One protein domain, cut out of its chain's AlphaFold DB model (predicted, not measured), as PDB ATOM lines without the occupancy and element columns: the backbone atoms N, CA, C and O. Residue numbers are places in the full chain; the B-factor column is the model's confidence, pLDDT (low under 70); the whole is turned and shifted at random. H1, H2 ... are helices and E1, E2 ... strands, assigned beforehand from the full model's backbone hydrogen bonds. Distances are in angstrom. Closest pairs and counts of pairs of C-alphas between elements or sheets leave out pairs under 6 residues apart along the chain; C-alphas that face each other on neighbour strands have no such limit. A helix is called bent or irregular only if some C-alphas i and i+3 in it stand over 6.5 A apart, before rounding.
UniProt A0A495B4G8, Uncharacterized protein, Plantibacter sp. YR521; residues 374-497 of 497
ATOM      1  N   ARG A 374     130.427 181.513 117.834       72.12
ATOM      2  CA  ARG A 374     131.840 181.893 117.987       72.12
ATOM      3  C   ARG A 374     132.720 180.694 118.355       72.12
ATOM      4  O   ARG A 374     132.312 179.864 119.162       72.12
ATOM      5  N   PRO A 375     133.953 180.607 117.830       73.75
ATOM      6  CA  PRO A 375     134.900 179.573 118.228       73.75
ATOM      7  C   PRO A 375     135.321 179.724 119.697       73.75
ATOM      8  O   PRO A 375     135.558 180.831 120.183       73.75
ATOM      9  N   ALA A 376     135.475 178.597 120.384       79.50
ATOM     10  CA  ALA A 376     136.130 178.491 121.677       79.50
ATOM     11  C   ALA A 376     137.597 178.084 121.488       79.50
ATOM     12  O   ALA A 376     137.895 177.094 120.831       79.50
ATOM     13  N   ILE A 377     138.520 178.851 122.054       79.69
ATOM     14  CA  ILE A 377     139.965 178.704 121.922       79.69
ATOM     15  C   ILE A 377     140.544 178.470 123.316       79.69
ATOM     16  O   ILE A 377     140.467 179.336 124.188       79.69
ATOM     17  N   THR A 378     141.156 177.310 123.519       82.44
ATOM     18  CA  THR A 378     141.890 176.965 124.736       82.44
ATOM     19  C   THR A 378     143.382 177.108 124.473       82.44
ATOM     20  O   THR A 378     143.978 176.391 123.668       82.44
ATOM     21  N   VAL A 379     143.988 178.052 125.181       82.75
ATOM     22  CA  VAL A 379     145.413 178.357 125.148       82.75
ATOM     23  C   VAL A 379     146.116 177.545 126.242       82.75
ATOM     24  O   VAL A 379     145.662 177.553 127.390       82.75
ATOM     25  N   PRO A 380     147.240 176.866 125.947       74.75
ATOM     26  CA  PRO A 380     147.862 175.934 126.889       74.75
ATOM     27  C   PRO A 380     148.488 176.619 128.111       74.75
ATOM     28  O   PRO A 380     148.649 175.999 129.159       74.75
ATOM     29  N   SER A 381     148.878 177.890 127.995       82.00
ATOM     30  CA  SER A 381     149.478 178.643 129.097       82.00
ATOM     31  C   SER A 381     149.342 180.151 128.909       82.00
ATOM     32  O   SER A 381     149.216 180.642 127.787       82.00
ATOM     33  N   ILE A 382     149.467 180.904 130.005       86.38
ATOM     34  CA  ILE A 382     149.505 182.376 129.979       86.38
ATOM     35  C   ILE A 382     150.653 182.893 129.094       86.38
ATOM     36  O   ILE A 382     150.498 183.901 128.415       86.38
ATOM     37  N   ALA A 383     151.785 182.183 129.043       87.38
ATOM     38  CA  ALA A 383     152.932 182.582 128.227       87.38
ATOM     39  C   ALA A 383     152.644 182.530 126.713       87.38
ATOM     40  O   ALA A 383     153.225 183.304 125.956       87.38
ATOM     41  N   ALA A 384     151.744 181.644 126.274       85.94
ATOM     42  CA  ALA A 384     151.336 181.528 124.873       85.94
ATOM     43  C   ALA A 384     150.247 182.545 124.477       85.94
ATOM     44  O   ALA A 384     150.066 182.819 123.291       85.94
ATOM     45  N   LEU A 385     149.545 183.138 125.452       89.12
ATOM     46  CA  LEU A 385     148.386 184.005 125.226       89.12
ATOM     47  C   LEU A 385     148.656 185.195 124.281       89.12
ATOM     48  O   LEU A 385     147.837 185.396 123.385       89.12
ATOM     49  N   PRO A 386     149.774 185.947 124.383       91.38
ATOM     50  CA  PRO A 386     150.013 187.091 123.497       91.38
ATOM     51  C   PRO A 386     150.068 186.720 122.010       91.38
ATOM     52  O   PRO A 386     149.517 187.435 121.177       91.38
ATOM     53  N   GLY A 387     150.692 185.585 121.674       89.06
ATOM     54  CA  GLY A 387     150.783 185.117 120.288       89.06
ATOM     55  C   GLY A 387     149.419 184.722 119.721       89.06
ATOM     56  O   GLY A 387     149.116 185.020 118.569       89.06
ATOM     57  N   VAL A 388     148.570 184.117 120.554       87.75
ATOM     58  CA  VAL A 388     147.206 183.725 120.174       87.75
ATOM     59  C   VAL A 388     146.331 184.950 119.967       87.75
ATOM     60  O   VAL A 388     145.625 185.037 118.967       87.75
ATOM     61  N   VAL A 389     146.406 185.918 120.882       89.50
ATOM     62  CA  VAL A 389     145.632 187.158 120.796       89.50
ATOM     63  C   VAL A 389     146.001 187.969 119.557       89.50
ATOM     64  O   VAL A 389     145.104 188.441 118.860       89.50
ATOM     65  N   ALA A 390     147.289 188.056 119.218       88.12
ATOM     66  CA  ALA A 390     147.736 188.717 117.992       88.12
ATOM     67  C   ALA A 390     147.154 188.074 116.718       88.12
ATOM     68  O   ALA A 390     146.930 188.765 115.726       88.12
ATOM     69  N   ALA A 391     146.875 186.769 116.752       88.31
ATOM     70  CA  ALA A 391     146.301 186.031 115.634       88.31
ATOM     71  C   ALA A 391     144.760 185.995 115.627       88.31
ATOM     72  O   ALA A 391     144.178 185.533 114.643       88.31
ATOM     73  N   LEU A 392     144.075 186.486 116.676       85.12
ATOM     74  CA  LEU A 392     142.608 186.411 116.794       85.12
ATOM     75  C   LEU A 392     141.883 187.059 115.619       85.12
ATOM     76  O   LEU A 392     140.894 186.512 115.146       85.12
ATOM     77  N   ALA A 393     142.390 188.180 115.109       81.88
ATOM     78  CA  ALA A 393     141.790 188.851 113.958       81.88
ATOM     79  C   ALA A 393     141.789 187.976 112.689       81.88
ATOM     80  O   ALA A 393     140.932 188.152 111.826       81.88
ATOM     81  N   GLU A 394     142.723 187.029 112.571       83.19
ATOM     82  CA  GLU A 394     142.811 186.118 111.428       83.19
ATOM     83  C   GLU A 394     142.018 184.826 111.652       83.19
ATOM     84  O   GLU A 394     141.315 184.367 110.751       83.19
ATOM     85  N   ILE A 395     142.111 184.235 112.850       82.81
ATOM     86  CA  ILE A 395     141.484 182.938 113.154       82.81
ATOM     87  C   ILE A 395     140.028 183.068 113.622       82.81
ATOM     88  O   ILE A 395     139.249 182.127 113.496       82.81
ATOM     89  N   ALA A 396     139.639 184.229 114.150       84.88
ATOM     90  CA  ALA A 396     138.313 184.506 114.694       84.88
ATOM     91  C   ALA A 396     137.925 185.997 114.526       84.88
ATOM     92  O   ALA A 396     137.717 186.702 115.518       84.88
ATOM     93  N   PRO A 397     137.795 186.491 113.276       82.62
ATOM     94  CA  PRO A 397     137.512 187.903 112.983       82.62
ATOM     95  C   PRO A 397     136.165 188.395 113.527       82.62
ATOM     96  O   PRO A 397     135.967 189.597 113.654       82.62
ATOM     97  N   ASP A 398     135.255 187.473 113.836       81.56
ATOM     98  CA  ASP A 398     133.902 187.749 114.326       81.56
ATOM     99  C   ASP A 398     133.810 187.666 115.868       81.56
ATOM    100  O   ASP A 398     132.739 187.839 116.447       81.56
ATOM    101  N   GLY A 399     134.932 187.391 116.546       84.88
ATOM    102  CA  GLY A 399     134.999 187.155 117.988       84.88
ATOM    103  C   GLY A 399     135.232 185.687 118.359       84.88
ATOM    104  O   GLY A 399     135.072 184.786 117.538       84.88
ATOM    105  N   ALA A 400     135.627 185.443 119.611       82.50
ATOM    106  CA  ALA A 400     135.942 184.113 120.142       82.50
ATOM    107  C   ALA A 400     135.759 184.044 121.664       82.50
ATOM    108  O   ALA A 400     135.891 185.048 122.361       82.50
ATOM    109  N   TYR A 401     135.551 182.842 122.196       85.19
ATOM    110  CA  TYR A 401     135.753 182.556 123.615       85.19
ATOM    111  C   TYR A 401     137.190 182.086 123.819       85.19
ATOM    112  O   TYR A 401     137.533 180.996 123.387       85.19
ATOM    113  N   VAL A 402     138.041 182.876 124.461       86.62
ATOM    114  CA  VAL A 402     139.446 182.520 124.708       86.62
ATOM    115  C   VAL A 402     139.610 182.118 126.167       86.62
ATOM    116  O   VAL A 402     139.137 182.823 127.053       86.62
ATOM    117  N   SER A 403     140.285 181.006 126.444       85.31
ATOM    118  CA  SER A 403     140.547 180.567 127.815       85.31
ATOM    119  C   SER A 403     141.958 180.020 128.000       85.31
ATOM    120  O   SER A 403     142.520 179.407 127.100       85.31
ATOM    121  N   VAL A 404     142.521 180.228 129.188       80.00
ATOM    122  CA  VAL A 404     143.655 179.470 129.725       80.00
ATOM    123  C   VAL A 404     143.117 178.713 130.942       80.00
ATOM    124  O   VAL A 404     142.553 179.363 131.834       80.00
ATOM    125  N   PRO A 405     143.258 177.376 131.014       76.62
ATOM    126  CA  PRO A 405     142.655 176.569 132.072       76.62
ATOM    127  C   PRO A 405     142.896 177.130 133.479       76.62
ATOM    128  O   PRO A 405     144.031 177.430 133.841       76.62
ATOM    129  N   GLU A 406     141.815 177.268 134.254       71.06
ATOM    130  CA  GLU A 406     141.809 177.703 135.665       71.06
ATOM    131  C   GLU A 406     142.390 179.106 135.942       71.06
ATOM    132  O   GLU A 406     142.550 179.471 137.104       71.06
ATOM    133  N   ARG A 407     142.726 179.899 134.913       78.12
ATOM    134  CA  ARG A 407     143.454 181.170 135.091       78.12
ATOM    135  C   ARG A 407     142.890 182.352 134.324       78.12
ATOM    136  O   ARG A 407     142.937 183.469 134.829       78.12
ATOM    137  N   PHE A 408     142.397 182.138 133.110       84.88
ATOM    138  CA  PHE A 408     141.939 183.224 132.252       84.88
ATOM    139  C   PHE A 408     140.747 182.772 131.417       84.88
ATOM    140  O   PHE A 408     140.778 181.700 130.814       84.88
ATOM    141  N   SER A 409     139.727 183.610 131.333       87.44
ATOM    142  CA  SER A 409     138.663 183.501 130.345       87.44
ATOM    143  C   SER A 409     138.342 184.879 129.782       87.44
ATOM    144  O   SER A 409     138.370 185.891 130.480       87.44
ATOM    145  N   MET A 410     138.054 184.932 128.489       88.06
ATOM    146  CA  MET A 410     137.723 186.160 127.793       88.06
ATOM    147  C   MET A 410     136.710 185.893 126.696       88.06
ATOM    148  O   MET A 410     136.935 185.068 125.813       88.06
ATOM    149  N   VAL A 411     135.622 186.656 126.709       87.31
ATOM    150  CA  VAL A 411     134.778 186.826 125.530       87.31
ATOM    151  C   VAL A 411     135.397 187.925 124.673       87.31
ATOM    152  O   VAL A 411     135.303 189.106 124.996       87.31
ATOM    153  N   PHE A 412     136.069 187.536 123.591       87.06
ATOM    154  CA  PHE A 412     136.562 188.474 122.595       87.06
ATOM    155  C   PHE A 412     135.425 188.851 121.648       87.06
ATOM    156  O   PHE A 412     134.859 187.998 120.955       87.06
ATOM    157  N   ASP A 413     135.111 190.141 121.615       88.56
ATOM    158  CA  ASP A 413     134.199 190.742 120.657       88.56
ATOM    159  C   ASP A 413     134.869 191.970 120.028       88.56
ATOM    160  O   ASP A 413     135.050 192.973 120.721       88.56
ATOM    161  N   PRO A 414     135.242 191.931 118.739       85.69
ATOM    162  CA  PRO A 414     135.896 193.058 118.078       85.69
ATOM    163  C   PRO A 414     134.991 194.290 117.925       85.69
ATOM    164  O   PRO A 414     135.489 195.358 117.574       85.69
ATOM    165  N   LEU A 415     133.680 194.174 118.177       87.69
ATOM    166  CA  LEU A 415     132.755 195.311 118.215       87.69
ATOM    167  C   LEU A 415     132.737 196.017 119.579       87.69
ATOM    168  O   LEU A 415     132.333 197.173 119.648       87.69
ATOM    169  N   GLU A 416     133.193 195.358 120.644       85.56
ATOM    170  CA  GLU A 416     133.195 195.900 122.012       85.56
ATOM    171  C   GLU A 416     134.615 196.145 122.547       85.56
ATOM    172  O   GLU A 416     134.838 197.039 123.360       85.56
ATOM    173  N   LEU A 417     135.604 195.383 122.073       86.25
ATOM    174  CA  LEU A 417     136.984 195.417 122.552       86.25
ATOM    175  C   LEU A 417     137.934 195.835 121.433       86.25
ATOM    176  O   LEU A 417     138.191 195.091 120.487       86.25
ATOM    177  N   GLY A 418     138.490 197.039 121.564       87.69
ATOM    178  CA  GLY A 418     139.503 197.546 120.643       87.69
ATOM    179  C   GLY A 418     140.887 196.928 120.897       87.69
ATOM    180  O   GLY A 418     141.164 196.497 122.020       87.69
ATOM    181  N   PRO A 419     141.805 196.948 119.910       90.06
ATOM    182  CA  PRO A 419     143.142 196.360 120.048       90.06
ATOM    183  C   PRO A 419     143.917 196.855 121.279       90.06
ATOM    184  O   PRO A 419     144.468 196.052 122.017       90.06
ATOM    185  N   ALA A 420     143.872 198.161 121.567       90.56
ATOM    186  CA  ALA A 420     144.559 198.742 122.724       90.56
ATOM    187  C   ALA A 420     144.031 198.215 124.075       90.56
ATOM    188  O   ALA A 420     144.811 197.993 124.999       90.56
ATOM    189  N   MET A 421     142.718 197.977 124.186       91.12
ATOM    190  CA  MET A 421     142.116 197.375 125.384       91.12
ATOM    191  C   MET A 421     142.547 195.921 125.536       91.12
ATOM    192  O   MET A 421     142.928 195.504 126.626       91.12
ATOM    193  N   VAL A 422     142.521 195.161 124.441       92.25
ATOM    194  CA  VAL A 422     142.948 193.759 124.426       92.25
ATOM    195  C   VAL A 422     144.424 193.633 124.824       92.25
ATOM    196  O   VAL A 422     144.751 192.806 125.677       92.25
ATOM    197  N   ASP A 423     145.293 194.497 124.297       92.81
ATOM    198  CA  ASP A 423     146.717 194.538 124.647       92.81
ATOM    199  C   ASP A 423     146.935 194.869 126.131       92.81
ATOM    200  O   ASP A 423     147.751 194.224 126.795       92.81
ATOM    201  N   ALA A 424     146.180 195.826 126.683       93.94
ATOM    202  CA  ALA A 424     146.245 196.164 128.103       93.94
ATOM    203  C   ALA A 424     145.810 194.990 128.996       93.94
ATOM    204  O   ALA A 424     146.496 194.664 129.968       93.94
ATOM    205  N   ILE A 425     144.710 194.314 128.642       93.88
ATOM    206  CA  ILE A 425     144.209 193.132 129.361       93.88
ATOM    207  C   ILE A 425     145.261 192.022 129.342       93.88
ATOM    208  O   ILE A 425     145.633 191.502 130.392       93.88
ATOM    209  N   VAL A 426     145.790 191.685 128.165       94.19
ATOM    210  CA  VAL A 426     146.803 190.631 128.018       94.19
ATOM    211  C   VAL A 426     148.086 190.995 128.762       94.19
ATOM    212  O   VAL A 426     148.659 190.138 129.432       94.19
ATOM    213  N   GLY A 427     148.507 192.261 128.717       93.44
ATOM    214  CA  GLY A 427     149.654 192.755 129.478       93.44
ATOM    215  C   GLY A 427     149.484 192.559 130.987       93.44
ATOM    216  O   GLY A 427     150.393 192.057 131.650       93.44
ATOM    217  N   VAL A 428     148.300 192.876 131.521       93.88
ATOM    218  CA  VAL A 428     147.951 192.652 132.932       93.88
ATOM    219  C   VAL A 428     147.975 191.163 133.289       93.88
ATOM    220  O   VAL A 428     148.553 190.799 134.317       93.88
ATOM    221  N   VAL A 429     147.396 190.304 132.445       93.44
ATOM    222  CA  VAL A 429     147.344 188.846 132.659       93.44
ATOM    223  C   VAL A 429     148.751 188.246 132.678       93.44
ATOM    224  O   VAL A 429     149.099 187.492 133.585       93.44
ATOM    225  N   VAL A 430     149.597 188.621 131.713       93.06
ATOM    226  CA  VAL A 430     150.985 188.140 131.615       93.06
ATOM    227  C   VAL A 430     151.833 188.619 132.794       93.06
ATOM    228  O   VAL A 430     152.662 187.859 133.296       93.06
ATOM    229  N   ALA A 431     151.621 189.848 133.270       92.62
ATOM    230  CA  ALA A 431     152.330 190.384 134.431       92.62
ATOM    231  C   ALA A 431     151.920 189.714 135.756       92.62
ATOM    232  O   ALA A 431     152.687 189.748 136.719       92.62
ATOM    233  N   ASN A 432     150.740 189.087 135.813       89.56
ATOM    234  CA  ASN A 432     150.163 188.519 137.031       89.56
ATOM    235  C   ASN A 432     149.714 187.057 136.826       89.56
ATOM    236  O   ASN A 432     148.539 186.741 137.006       89.56
ATOM    237  N   PRO A 433     150.630 186.120 136.519       85.81
ATOM    238  CA  PRO A 433     150.269 184.766 136.083       85.81
ATOM    239  C   PRO A 433     149.580 183.895 137.150       85.81
ATOM    240  O   PRO A 433     149.054 182.831 136.833       85.81
ATOM    241  N   ASN A 434     149.600 184.317 138.417       83.38
ATOM    242  CA  ASN A 434     148.972 183.595 139.528       83.38
ATOM    243  C   ASN A 434     147.547 184.080 139.843       83.38
ATOM    244  O   ASN A 434     146.866 183.439 140.644       83.38
ATOM    245  N   ALA A 435     147.121 185.196 139.251       86.56
ATOM    246  CA  ALA A 435     145.779 185.732 139.416       86.56
ATOM    247  C   ALA A 435     144.780 185.019 138.491       86.56
ATOM    248  O   ALA A 435     145.164 184.332 137.543       86.56
ATOM    249  N   GLU A 436     143.497 185.171 138.799       87.06
ATOM    250  CA  GLU A 436     142.393 184.655 137.989       87.06
ATOM    251  C   GLU A 436     141.696 185.814 137.284       87.06
ATOM    252  O   GLU A 436     141.380 186.827 137.907       87.06
ATOM    253  N   PHE A 437     141.454 185.663 135.987       88.69
ATOM    254  CA  PHE A 437     140.921 186.711 135.129       88.69
ATOM    255  C   PHE A 437     139.692 186.224 134.372       88.69
ATOM    256  O   PHE A 437     139.720 185.148 133.777       88.69
ATOM    257  N   GLU A 438     138.650 187.045 134.335       90.38
ATOM    258  CA  GLU A 438     137.444 186.786 133.548       90.38
ATOM    259  C   GLU A 438     136.979 188.077 132.866       90.38
ATOM    260  O   GLU A 438     136.715 189.069 133.538       90.38
ATOM    261  N   LEU A 439     136.861 188.072 131.537       86.75
ATOM    262  CA  LEU A 439     136.245 189.155 130.768       86.75
ATOM    263  C   LEU A 439     134.909 188.686 130.190       86.75
ATOM    264  O   LEU A 439     134.865 187.794 129.338       86.75
ATOM    265  N   THR A 440     133.822 189.305 130.649       83.19
ATOM    266  CA  THR A 440     132.451 188.952 130.256       83.19
ATOM    267  C   THR A 440     132.042 189.540 128.899       83.19
ATOM    268  O   THR A 440     132.672 190.463 128.394       83.19
ATOM    269  N   ALA A 441     130.945 189.028 128.321       74.44
ATOM    270  CA  ALA A 441     130.409 189.483 127.029       74.44
ATOM    271  C   ALA A 441     129.926 190.946 127.034       74.44
ATOM    272  O   ALA A 441     130.065 191.646 126.040       74.44
ATOM    273  N   GLN A 442     129.378 191.417 128.159       80.62
ATOM    274  CA  GLN A 442     129.352 192.850 128.461       80.62
ATOM    275  C   GLN A 442     130.734 193.177 129.022       80.62
ATOM    276  O   GLN A 442     131.044 192.616 130.075       80.62
ATOM    277  N   PRO A 443     131.576 193.972 128.343       80.69
ATOM    278  CA  PRO A 443     133.008 194.025 128.623       80.69
ATOM    279  C   PRO A 443     133.280 194.556 130.036       80.69
ATOM    280  O   PRO A 443     133.353 195.763 130.276       80.69
ATOM    281  N   LYS A 444     133.430 193.622 130.978       91.12
ATOM    282  CA  LYS A 444     133.829 193.857 132.360       91.12
ATOM    283  C   LYS A 444     134.890 192.841 132.748       91.12
ATOM    284  O   LYS A 444     134.636 191.638 132.705       91.12
ATOM    285  N   LEU A 445     136.077 193.335 133.084       91.81
ATOM    286  CA  LEU A 445     137.203 192.512 133.510       91.81
ATOM    287  C   LEU A 445     137.149 192.291 135.024       91.81
ATOM    288  O   LEU A 445     137.289 193.236 135.797       91.81
ATOM    289  N   TYR A 446     137.014 191.044 135.446       92.00
ATOM    290  CA  TYR A 446     137.196 190.620 136.826       92.00
ATOM    291  C   TYR A 446     138.623 190.114 137.018       92.00
ATOM    292  O   TYR A 446     139.102 189.279 136.251       92.00
ATOM    293  N   VAL A 447     139.293 190.618 138.052       91.50
ATOM    294  CA  VAL A 447     140.634 190.198 138.465       91.50
ATOM    295  C   VAL A 447     140.557 189.704 139.898       91.50
ATOM    296  O   VAL A 447     140.258 190.477 140.803       91.50
ATOM    297  N   ASN A 448     140.847 188.431 140.120       88.38
ATOM    298  CA  ASN A 448     140.766 187.793 141.425       88.38
ATOM    299  C   ASN A 448     142.144 187.320 141.896       88.38
ATOM    300  O   ASN A 448     143.047 187.059 141.101       88.38
ATOM    301  N   HIS A 449     142.276 187.163 143.213       84.00
ATOM    302  CA  HIS A 449     143.447 186.564 143.863       84.00
ATOM    303  C   HIS A 449     144.751 187.363 143.685       84.00
ATOM    304  O   HIS A 449     145.835 186.792 143.568       84.00
ATOM    305  N   VAL A 450     144.665 188.698 143.713       87.38
ATOM    306  CA  VAL A 450     145.836 189.592 143.663       87.38
ATOM    307  C   VAL A 450     146.169 190.193 145.028       87.38
ATOM    308  O   VAL A 450     145.303 190.350 145.886       87.38
ATOM    309  N   THR A 451     147.433 190.559 145.242       88.50
ATOM    310  CA  THR A 451     147.828 191.344 146.421       88.50
ATOM    311  C   THR A 451     147.375 192.803 146.268       88.50
ATOM    312  O   THR A 451     147.194 193.263 145.139       88.50
ATOM    313  N   PRO A 452     147.241 193.580 147.360       87.88
ATOM    314  CA  PRO A 452     146.920 195.009 147.269       87.88
ATOM    315  C   PRO A 452     147.904 195.815 146.405       87.88
ATOM    316  O   PRO A 452     147.504 196.715 145.672       87.88
ATOM    317  N   GLU A 453     149.190 195.463 146.451       88.94
ATOM    318  CA  GLU A 453     150.238 196.086 145.633       88.94
ATOM    319  C   GLU A 453     150.042 195.795 144.139       88.94
ATOM    320  O   GLU A 453     150.095 196.710 143.316       88.94
ATOM    321  N   ALA A 454     149.755 194.535 143.789       90.81
ATOM    322  CA  ALA A 454     149.445 194.146 142.417       90.81
ATOM    323  C   ALA A 454     148.146 194.807 141.935       90.81
ATOM    324  O   ALA A 454     148.093 195.312 140.820       90.81
ATOM    325  N   ALA A 455     147.126 194.887 142.791       91.12
ATOM    326  CA  ALA A 455     145.861 195.533 142.467       91.12
ATOM    327  C   ALA A 455     146.031 197.021 142.127       91.12
ATOM    328  O   ALA A 455     145.468 197.483 141.140       91.12
ATOM    329  N   ALA A 456     146.859 197.753 142.880       91.19
ATOM    330  CA  ALA A 456     147.174 199.150 142.578       91.19
ATOM    331  C   ALA A 456     147.946 199.310 141.254       91.19
ATOM    332  O   ALA A 456     147.699 200.253 140.505       91.19
ATOM    333  N   ALA A 457     148.866 198.388 140.949       93.44
ATOM    334  CA  ALA A 457     149.591 198.394 139.679       93.44
ATOM    335  C   ALA A 457     148.668 198.098 138.485       93.44
ATOM    336  O   ALA A 457     148.781 198.748 137.449       93.44
ATOM    337  N   ILE A 458     147.734 197.155 138.641       94.88
ATOM    338  CA  ILE A 458     146.726 196.830 137.626       94.88
ATOM    339  C   ILE A 458     145.775 198.015 137.420       94.88
ATOM    340  O   ILE A 458     145.563 198.417 136.280       94.88
ATOM    341  N   ASP A 459     145.260 198.619 138.498       94.94
ATOM    342  CA  ASP A 459     144.392 199.805 138.436       94.94
ATOM    343  C   ASP A 459     145.046 200.947 137.644       94.94
ATOM    344  O   ASP A 459     144.409 201.549 136.785       94.94
ATOM    345  N   ALA A 460     146.340 201.195 137.869       93.62
ATOM    346  CA  ALA A 460     147.084 202.230 137.157       93.62
ATOM    347  C   ALA A 460     147.227 201.959 135.647       93.62
ATOM    348  O   ALA A 460     147.214 202.907 134.867       93.62
ATOM    349  N   ILE A 461     147.359 200.691 135.236       94.44
ATOM    350  CA  ILE A 461     147.415 200.307 133.815       94.44
ATOM    351  C   ILE A 461     146.035 200.465 133.169       94.44
ATOM    352  O   ILE A 461     145.923 201.009 132.075       94.44
ATOM    353  N   LEU A 462     144.980 199.999 133.843       94.38
ATOM    354  CA  LEU A 462     143.622 200.026 133.295       94.38
ATOM    355  C   LEU A 462     143.041 201.449 133.234       94.38
ATOM    356  O   LEU A 462     142.241 201.738 132.350       94.38
ATOM    357  N   ARG A 463     143.483 202.358 134.113       94.62
ATOM    358  CA  ARG A 463     143.145 203.795 134.091       94.62
ATOM    359  C   ARG A 463     144.098 204.651 133.255       94.62
ATOM    360  O   ARG A 463     144.166 205.862 133.466       94.62
ATOM    361  N   ASP A 464     144.893 204.056 132.370       94.38
ATOM    362  CA  ASP A 464     145.690 204.849 131.436       94.38
ATOM    363  C   ASP A 464     144.740 205.643 130.519       94.38
ATOM    364  O   ASP A 464     143.991 205.016 129.764       94.38
ATOM    365  N   PRO A 465     144.795 206.992 130.499       93.06
ATOM    366  CA  PRO A 465     143.934 207.811 129.648       93.06
ATOM    367  C   PRO A 465     144.009 207.470 128.154       93.06
ATOM    368  O   PRO A 465     143.110 207.839 127.399       93.06
ATOM    369  N   ALA A 466     145.063 206.781 127.703       92.12
ATOM    370  CA  ALA A 466     145.175 206.277 126.336       92.12
ATOM    371  C   ALA A 466     144.132 205.196 125.984       92.12
ATOM    372  O   ALA A 466     143.853 204.999 124.802       92.12
ATOM    373  N   LEU A 467     143.550 204.517 126.980       91.00
ATOM    374  CA  LEU A 467     142.481 203.525 126.808       91.00
ATOM    375  C   LEU A 467     141.086 204.166 126.734       91.00
ATOM    376  O   LEU A 467     140.113 203.515 126.347       91.00
ATOM    377  N   ALA A 468     140.966 205.456 127.061       88.12
ATOM    378  CA  ALA A 468     139.692 206.156 127.007       88.12
ATOM    379  C   ALA A 468     139.177 206.246 125.560       88.12
ATOM    380  O   ALA A 468     139.848 206.754 124.662       88.12
ATOM    381  N   GLY A 469     137.948 205.776 125.332       82.00
ATOM    382  CA  GLY A 469     137.296 205.852 124.020       82.00
ATOM    383  C   GLY A 469     137.858 204.898 122.960       82.00
ATOM    384  O   GLY A 469     137.515 205.041 121.790       82.00
ATOM    385  N   THR A 470     138.689 203.917 123.337       86.38
ATOM    386  CA  THR A 470     139.188 202.896 122.397       86.38
ATOM    387  C   THR A 470     138.211 201.737 122.181       86.38
ATOM    388  O   THR A 470     138.480 200.873 121.350       86.38
ATOM    389  N   SER A 471     137.094 201.702 122.919       86.44
ATOM    390  CA  SER A 471     135.999 200.754 122.680       86.44
ATOM    391  C   SER A 471     135.288 201.096 121.363       86.44
ATOM    392  O   SER A 471     134.796 202.223 121.223       86.44
ATOM    393  N   PRO A 472     135.187 200.157 120.402       84.62
ATOM    394  CA  PRO A 472     134.505 200.397 119.132       84.62
ATOM    395  C   PRO A 472     133.000 200.668 119.286       84.62
ATOM    396  O   PRO A 472     132.433 201.390 118.464       84.62
ATOM    397  N   SER A 473     132.361 200.163 120.348       83.50
ATOM    398  CA  SER A 473     130.942 200.412 120.634       83.50
ATOM    399  C   SER A 473     130.680 201.807 121.208       83.50
ATOM    400  O   SER A 473     129.537 202.266 121.249       83.50
ATOM    401  N   GLY A 474     131.732 202.506 121.653       81.12
ATOM    402  CA  GLY A 474     131.636 203.788 122.348       81.12
ATOM    403  C   GLY A 474     131.198 203.671 123.811       81.12
ATOM    404  O   GLY A 474     131.180 204.683 124.515       81.12
ATOM    405  N   TYR A 475     130.887 202.461 124.291       82.50
ATOM    406  CA  TYR A 475     130.663 202.188 125.707       82.50
ATOM    407  C   TYR A 475     131.983 201.811 126.370       82.50
ATOM    408  O   TYR A 475     132.718 200.969 125.847       82.50
ATOM    409  N   PRO A 476     132.326 202.432 127.504       80.94
ATOM    410  CA  PRO A 476     133.609 202.174 128.114       80.94
ATOM    411  C   PRO A 476     133.579 200.829 128.855       80.94
ATOM    412  O   PRO A 476     132.608 200.512 129.541       80.94
ATOM    413  N   ALA A 477     134.640 200.038 128.704       86.62
ATOM    414  CA  ALA A 477     134.775 198.764 129.400       86.62
ATOM    415  C   ALA A 477     135.002 198.995 130.903       86.62
ATOM    416  O   ALA A 477     135.687 199.943 131.299       86.62
ATOM    417  N   GLU A 478     134.447 198.129 131.744       92.50
ATOM    418  CA  GLU A 478     134.600 198.201 133.202       92.50
ATOM    419  C   GLU A 478     135.641 197.199 133.709       92.50
ATOM    420  O   GLU A 478     135.971 196.215 133.044       92.50
ATOM    421  N   TYR A 479     136.133 197.401 134.928       93.69
ATOM    422  CA  TYR A 479     136.884 196.376 135.643       93.69
ATOM    423  C   TYR A 479     136.561 196.358 137.137       93.69
ATOM    424  O   TYR A 479     136.155 197.361 137.730       93.69
ATOM    425  N   GLN A 480     136.767 195.194 137.743       94.38
ATOM    426  CA  GLN A 480     136.719 194.966 139.178       94.38
ATOM    427  C   GLN A 480     137.920 194.106 139.584       94.38
ATOM    428  O   GLN A 480     138.158 193.046 139.013       94.38
ATOM    429  N   ILE A 481     138.670 194.555 140.587       92.31
ATOM    430  CA  ILE A 481     139.837 193.864 141.129       92.31
ATOM    431  C   ILE A 481     139.541 193.488 142.577       92.31
ATOM    432  O   ILE A 481     139.258 194.353 143.407       92.31
ATOM    433  N   HIS A 482     139.635 192.199 142.869       89.44
ATOM    434  CA  HIS A 482     139.440 191.612 144.180       89.44
ATOM    435  C   HIS A 482     140.784 191.188 144.780       89.44
ATOM    436  O   HIS A 482     141.493 190.329 144.240       89.44
ATOM    437  N   THR A 483     141.139 191.798 145.911       84.94
ATOM    438  CA  THR A 483     142.422 191.550 146.575       84.94
ATOM    439  C   THR A 483     142.309 190.521 147.688       84.94
ATOM    440  O   THR A 483     141.362 190.575 148.467       84.94
ATOM    441  N   ILE A 484     143.338 189.693 147.862       78.88
ATOM    442  CA  ILE A 484     143.520 188.860 149.056       78.88
ATOM    443  C   ILE A 484     144.687 189.426 149.869       78.88
ATOM    444  O   ILE A 484     145.815 189.517 149.379       78.88
ATOM    445  N   GLY A 485     144.435 189.792 151.127       68.44
ATOM    446  CA  GLY A 485     145.456 190.367 152.001       68.44
ATOM    447  C   GLY A 485     145.117 190.298 153.494       68.44
ATOM    448  O   GLY A 485     143.993 189.960 153.866       68.44
ATOM    449  N   PRO A 486     146.089 190.617 154.370       65.12
ATOM    450  CA  PRO A 486     145.909 190.588 155.826       65.12
ATOM    451  C   PRO A 486     144.856 191.587 156.332       65.12
ATOM    452  O   PRO A 486     144.305 191.387 157.413       65.12
ATOM    453  N   ASP A 487     144.554 192.617 155.540       65.62
ATOM    454  CA  ASP A 487     143.571 193.658 155.852       65.62
ATOM    455  C   ASP A 487     142.133 193.297 155.417       65.62
ATOM    456  O   ASP A 487     141.208 194.083 155.627       65.62
ATOM    457  N   GLY A 488     141.928 192.095 154.861       64.19
ATOM    458  CA  GLY A 488     140.643 191.613 154.348       64.19
ATOM    459  C   GLY A 488     140.432 191.879 152.854       64.19
ATOM    460  O   GLY A 488     141.299 192.422 152.170       64.19
ATOM    461  N   ASP A 489     139.270 191.458 152.356       73.62
ATOM    462  CA  ASP A 489     138.887 191.572 150.947       73.62
ATOM    463  C   ASP A 489     138.607 193.040 150.582       73.62
ATOM    464  O   ASP A 489     137.685 193.666 151.118       73.62
ATOM    465  N   VAL A 490     139.396 193.597 149.660       79.06
ATOM    466  CA  VAL A 490     139.198 194.940 149.095       79.06
ATOM    467  C   VAL A 490     138.782 194.808 147.635       79.06
ATOM    468  O   VAL A 490     139.348 194.014 146.883       79.06
ATOM    469  N   TYR A 491     137.797 195.615 147.249       84.44
ATOM    470  CA  TYR A 491     137.299 195.717 145.883       84.44
ATOM    471  C   TYR A 491     137.712 197.069 145.307       84.44
ATOM    472  O   TYR A 491     137.349 198.116 145.851       84.44
ATOM    473  N   LEU A 492     138.471 197.046 144.216       89.31
ATOM    474  CA  LEU A 492     138.726 198.221 143.389       89.31
ATOM    475  C   LEU A 492     137.881 198.101 142.130       89.31
ATOM    476  O   LEU A 492     137.900 197.069 141.470       89.31
ATOM    477  N   GLU A 493     137.149 199.153 141.793       93.19
ATOM    478  CA  GLU A 493     136.343 199.208 140.579       93.19
ATOM    479  C   GLU A 493     136.682 200.458 139.780       93.19
ATOM    480  O   GLU A 493     137.070 201.502 140.326       93.19
ATOM    481  N   GLY A 494     136.521 200.352 138.468       92.25
ATOM    482  CA  GLY A 494     136.728 201.469 137.575       92.25
ATOM    483  C   GLY A 494     136.373 201.143 136.140       92.25
ATOM    484  O   GLY A 494     135.727 200.143 135.823       92.25
ATOM    485  N   THR A 495     136.808 202.043 135.279       92.88
ATOM    486  CA  THR A 495     136.540 202.035 133.852       92.88
ATOM    487  C   THR A 495     137.869 202.168 133.128       92.88
ATOM    488  O   THR A 495     138.782 202.815 133.641       92.88
ATOM    489  N   PHE A 496     137.992 201.527 131.970       91.31
ATOM    490  CA  PHE A 496     139.176 201.648 131.131       91.31
ATOM    491  C   PHE A 496     139.301 203.089 130.616       91.31
ATOM    492  O   PHE A 496     138.379 203.571 129.949       91.31
ATOM    493  N   GLY A 497     140.443 203.731 130.880       89.31
ATOM    494  CA  GLY A 497     140.695 205.126 130.495       89.31
ATOM    495  C   GLY A 497     140.456 206.157 131.583       89.31
ATOM    496  O   GLY A 497     139.294 206.296 132.025       89.31
TER     497      GLY A 497
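What this domain is: This is residues 374 to 497 of the 497 residues of an uncharacterized protein of Plantibacter sp. YR521 (UniProt A0A495B4G8). One sheet of seven strands forms a slab, and three helices, H1, H2 and H3, lie side by side in a row over one face, leaving the other face bare. The chain steps across the sheet from one edge to the other. The printed part has 124 residues, in the order E1 H1 E2 E3 H2 E4 E5 H3 E6 E7; the sheet is mixed, its strands E1 to E7 side by side in that order, and the class is mixed, helices and strands. It is compact, with a radius of gyration of the C-alphas of 13.8 A and spans of 44 by 32 by 19 A.

How they stand to each other: E1, residues 374 to 378, is an edge strand parallel to E2, residues 400 to 404, with N 377 and O 401 2.7 A apart. H1, residues 382 to 395, lies over E2 at a height over the sheet of 9.6 A; it is irregular, C-alphas 390 and 393 being 7.2 A apart. E2 and E3, residues 408 to 412, form a hairpin, with N 402 and O 410 2.8 A apart. H2, residues 419 to 431, touches H1 at a shallow tilt of 18 degrees, opposite ways; their closest C-alphas, of Ile 382 and Val 430, are 6.2 A apart. E4, residues 436 to 439, is parallel to E3, with N 409 and O 437 2.9 A apart. E4 and E5, residues 444 to 450, form a hairpin, with N 446 and O 438 2.8 A apart. H3, residues 452 to 462, touches residues 424 to 428 of H2 at a shallow tilt of 18 degrees, opposite ways; the closest C-alphas, of Val 428 and Ile 458, are 6.4 A apart. E6, residues 478 to 483, is parallel to E5, with N 447 and O 480 2.8 A apart, and forms a hairpin with the edge strand E7, residues 490 to 495, with N 481 and O 492 2.8 A apart. H3 lies over E6 at a height over the sheet of 8.9 A, and H2 over E4 at 10.0 A, only just not over E3, on which 2 of its 13 C-alphas fall. The three helices run along the strands, on the same face, in two layers, helices on one face of a sheet. Three strand-helix-strand units, two parallel neighbour strands with a helix between, are E1, H1, E2 and E5, H3, E6, with right-handed crossovers, and E3, H2, E4, left-handed. Every O i to N i+4 pair is within hydrogen-bond range in H2 and H3; in H1, 6 of 10 are.

Where its parts are: E1 begins at C-alpha 374, (131.840, 181.893, 117.987). H1 is 18.6 A long, H2 18.1 A, H3 15.2 A, E5 17.0 A, E6 16.9 A and E7 17.0 A. E7 ends at C-alpha 495, (136.540, 202.035, 133.852).

The domain as a whole: The C-alphas of Glu 394 and Asp 487, the two farthest apart, are 45.1 A apart. The printed part has no cut. The link from H3 to E6, residues 463 to 477, is long. Mean pLDDT of the printed part is 86.4; residues 485 to 488 are under 70.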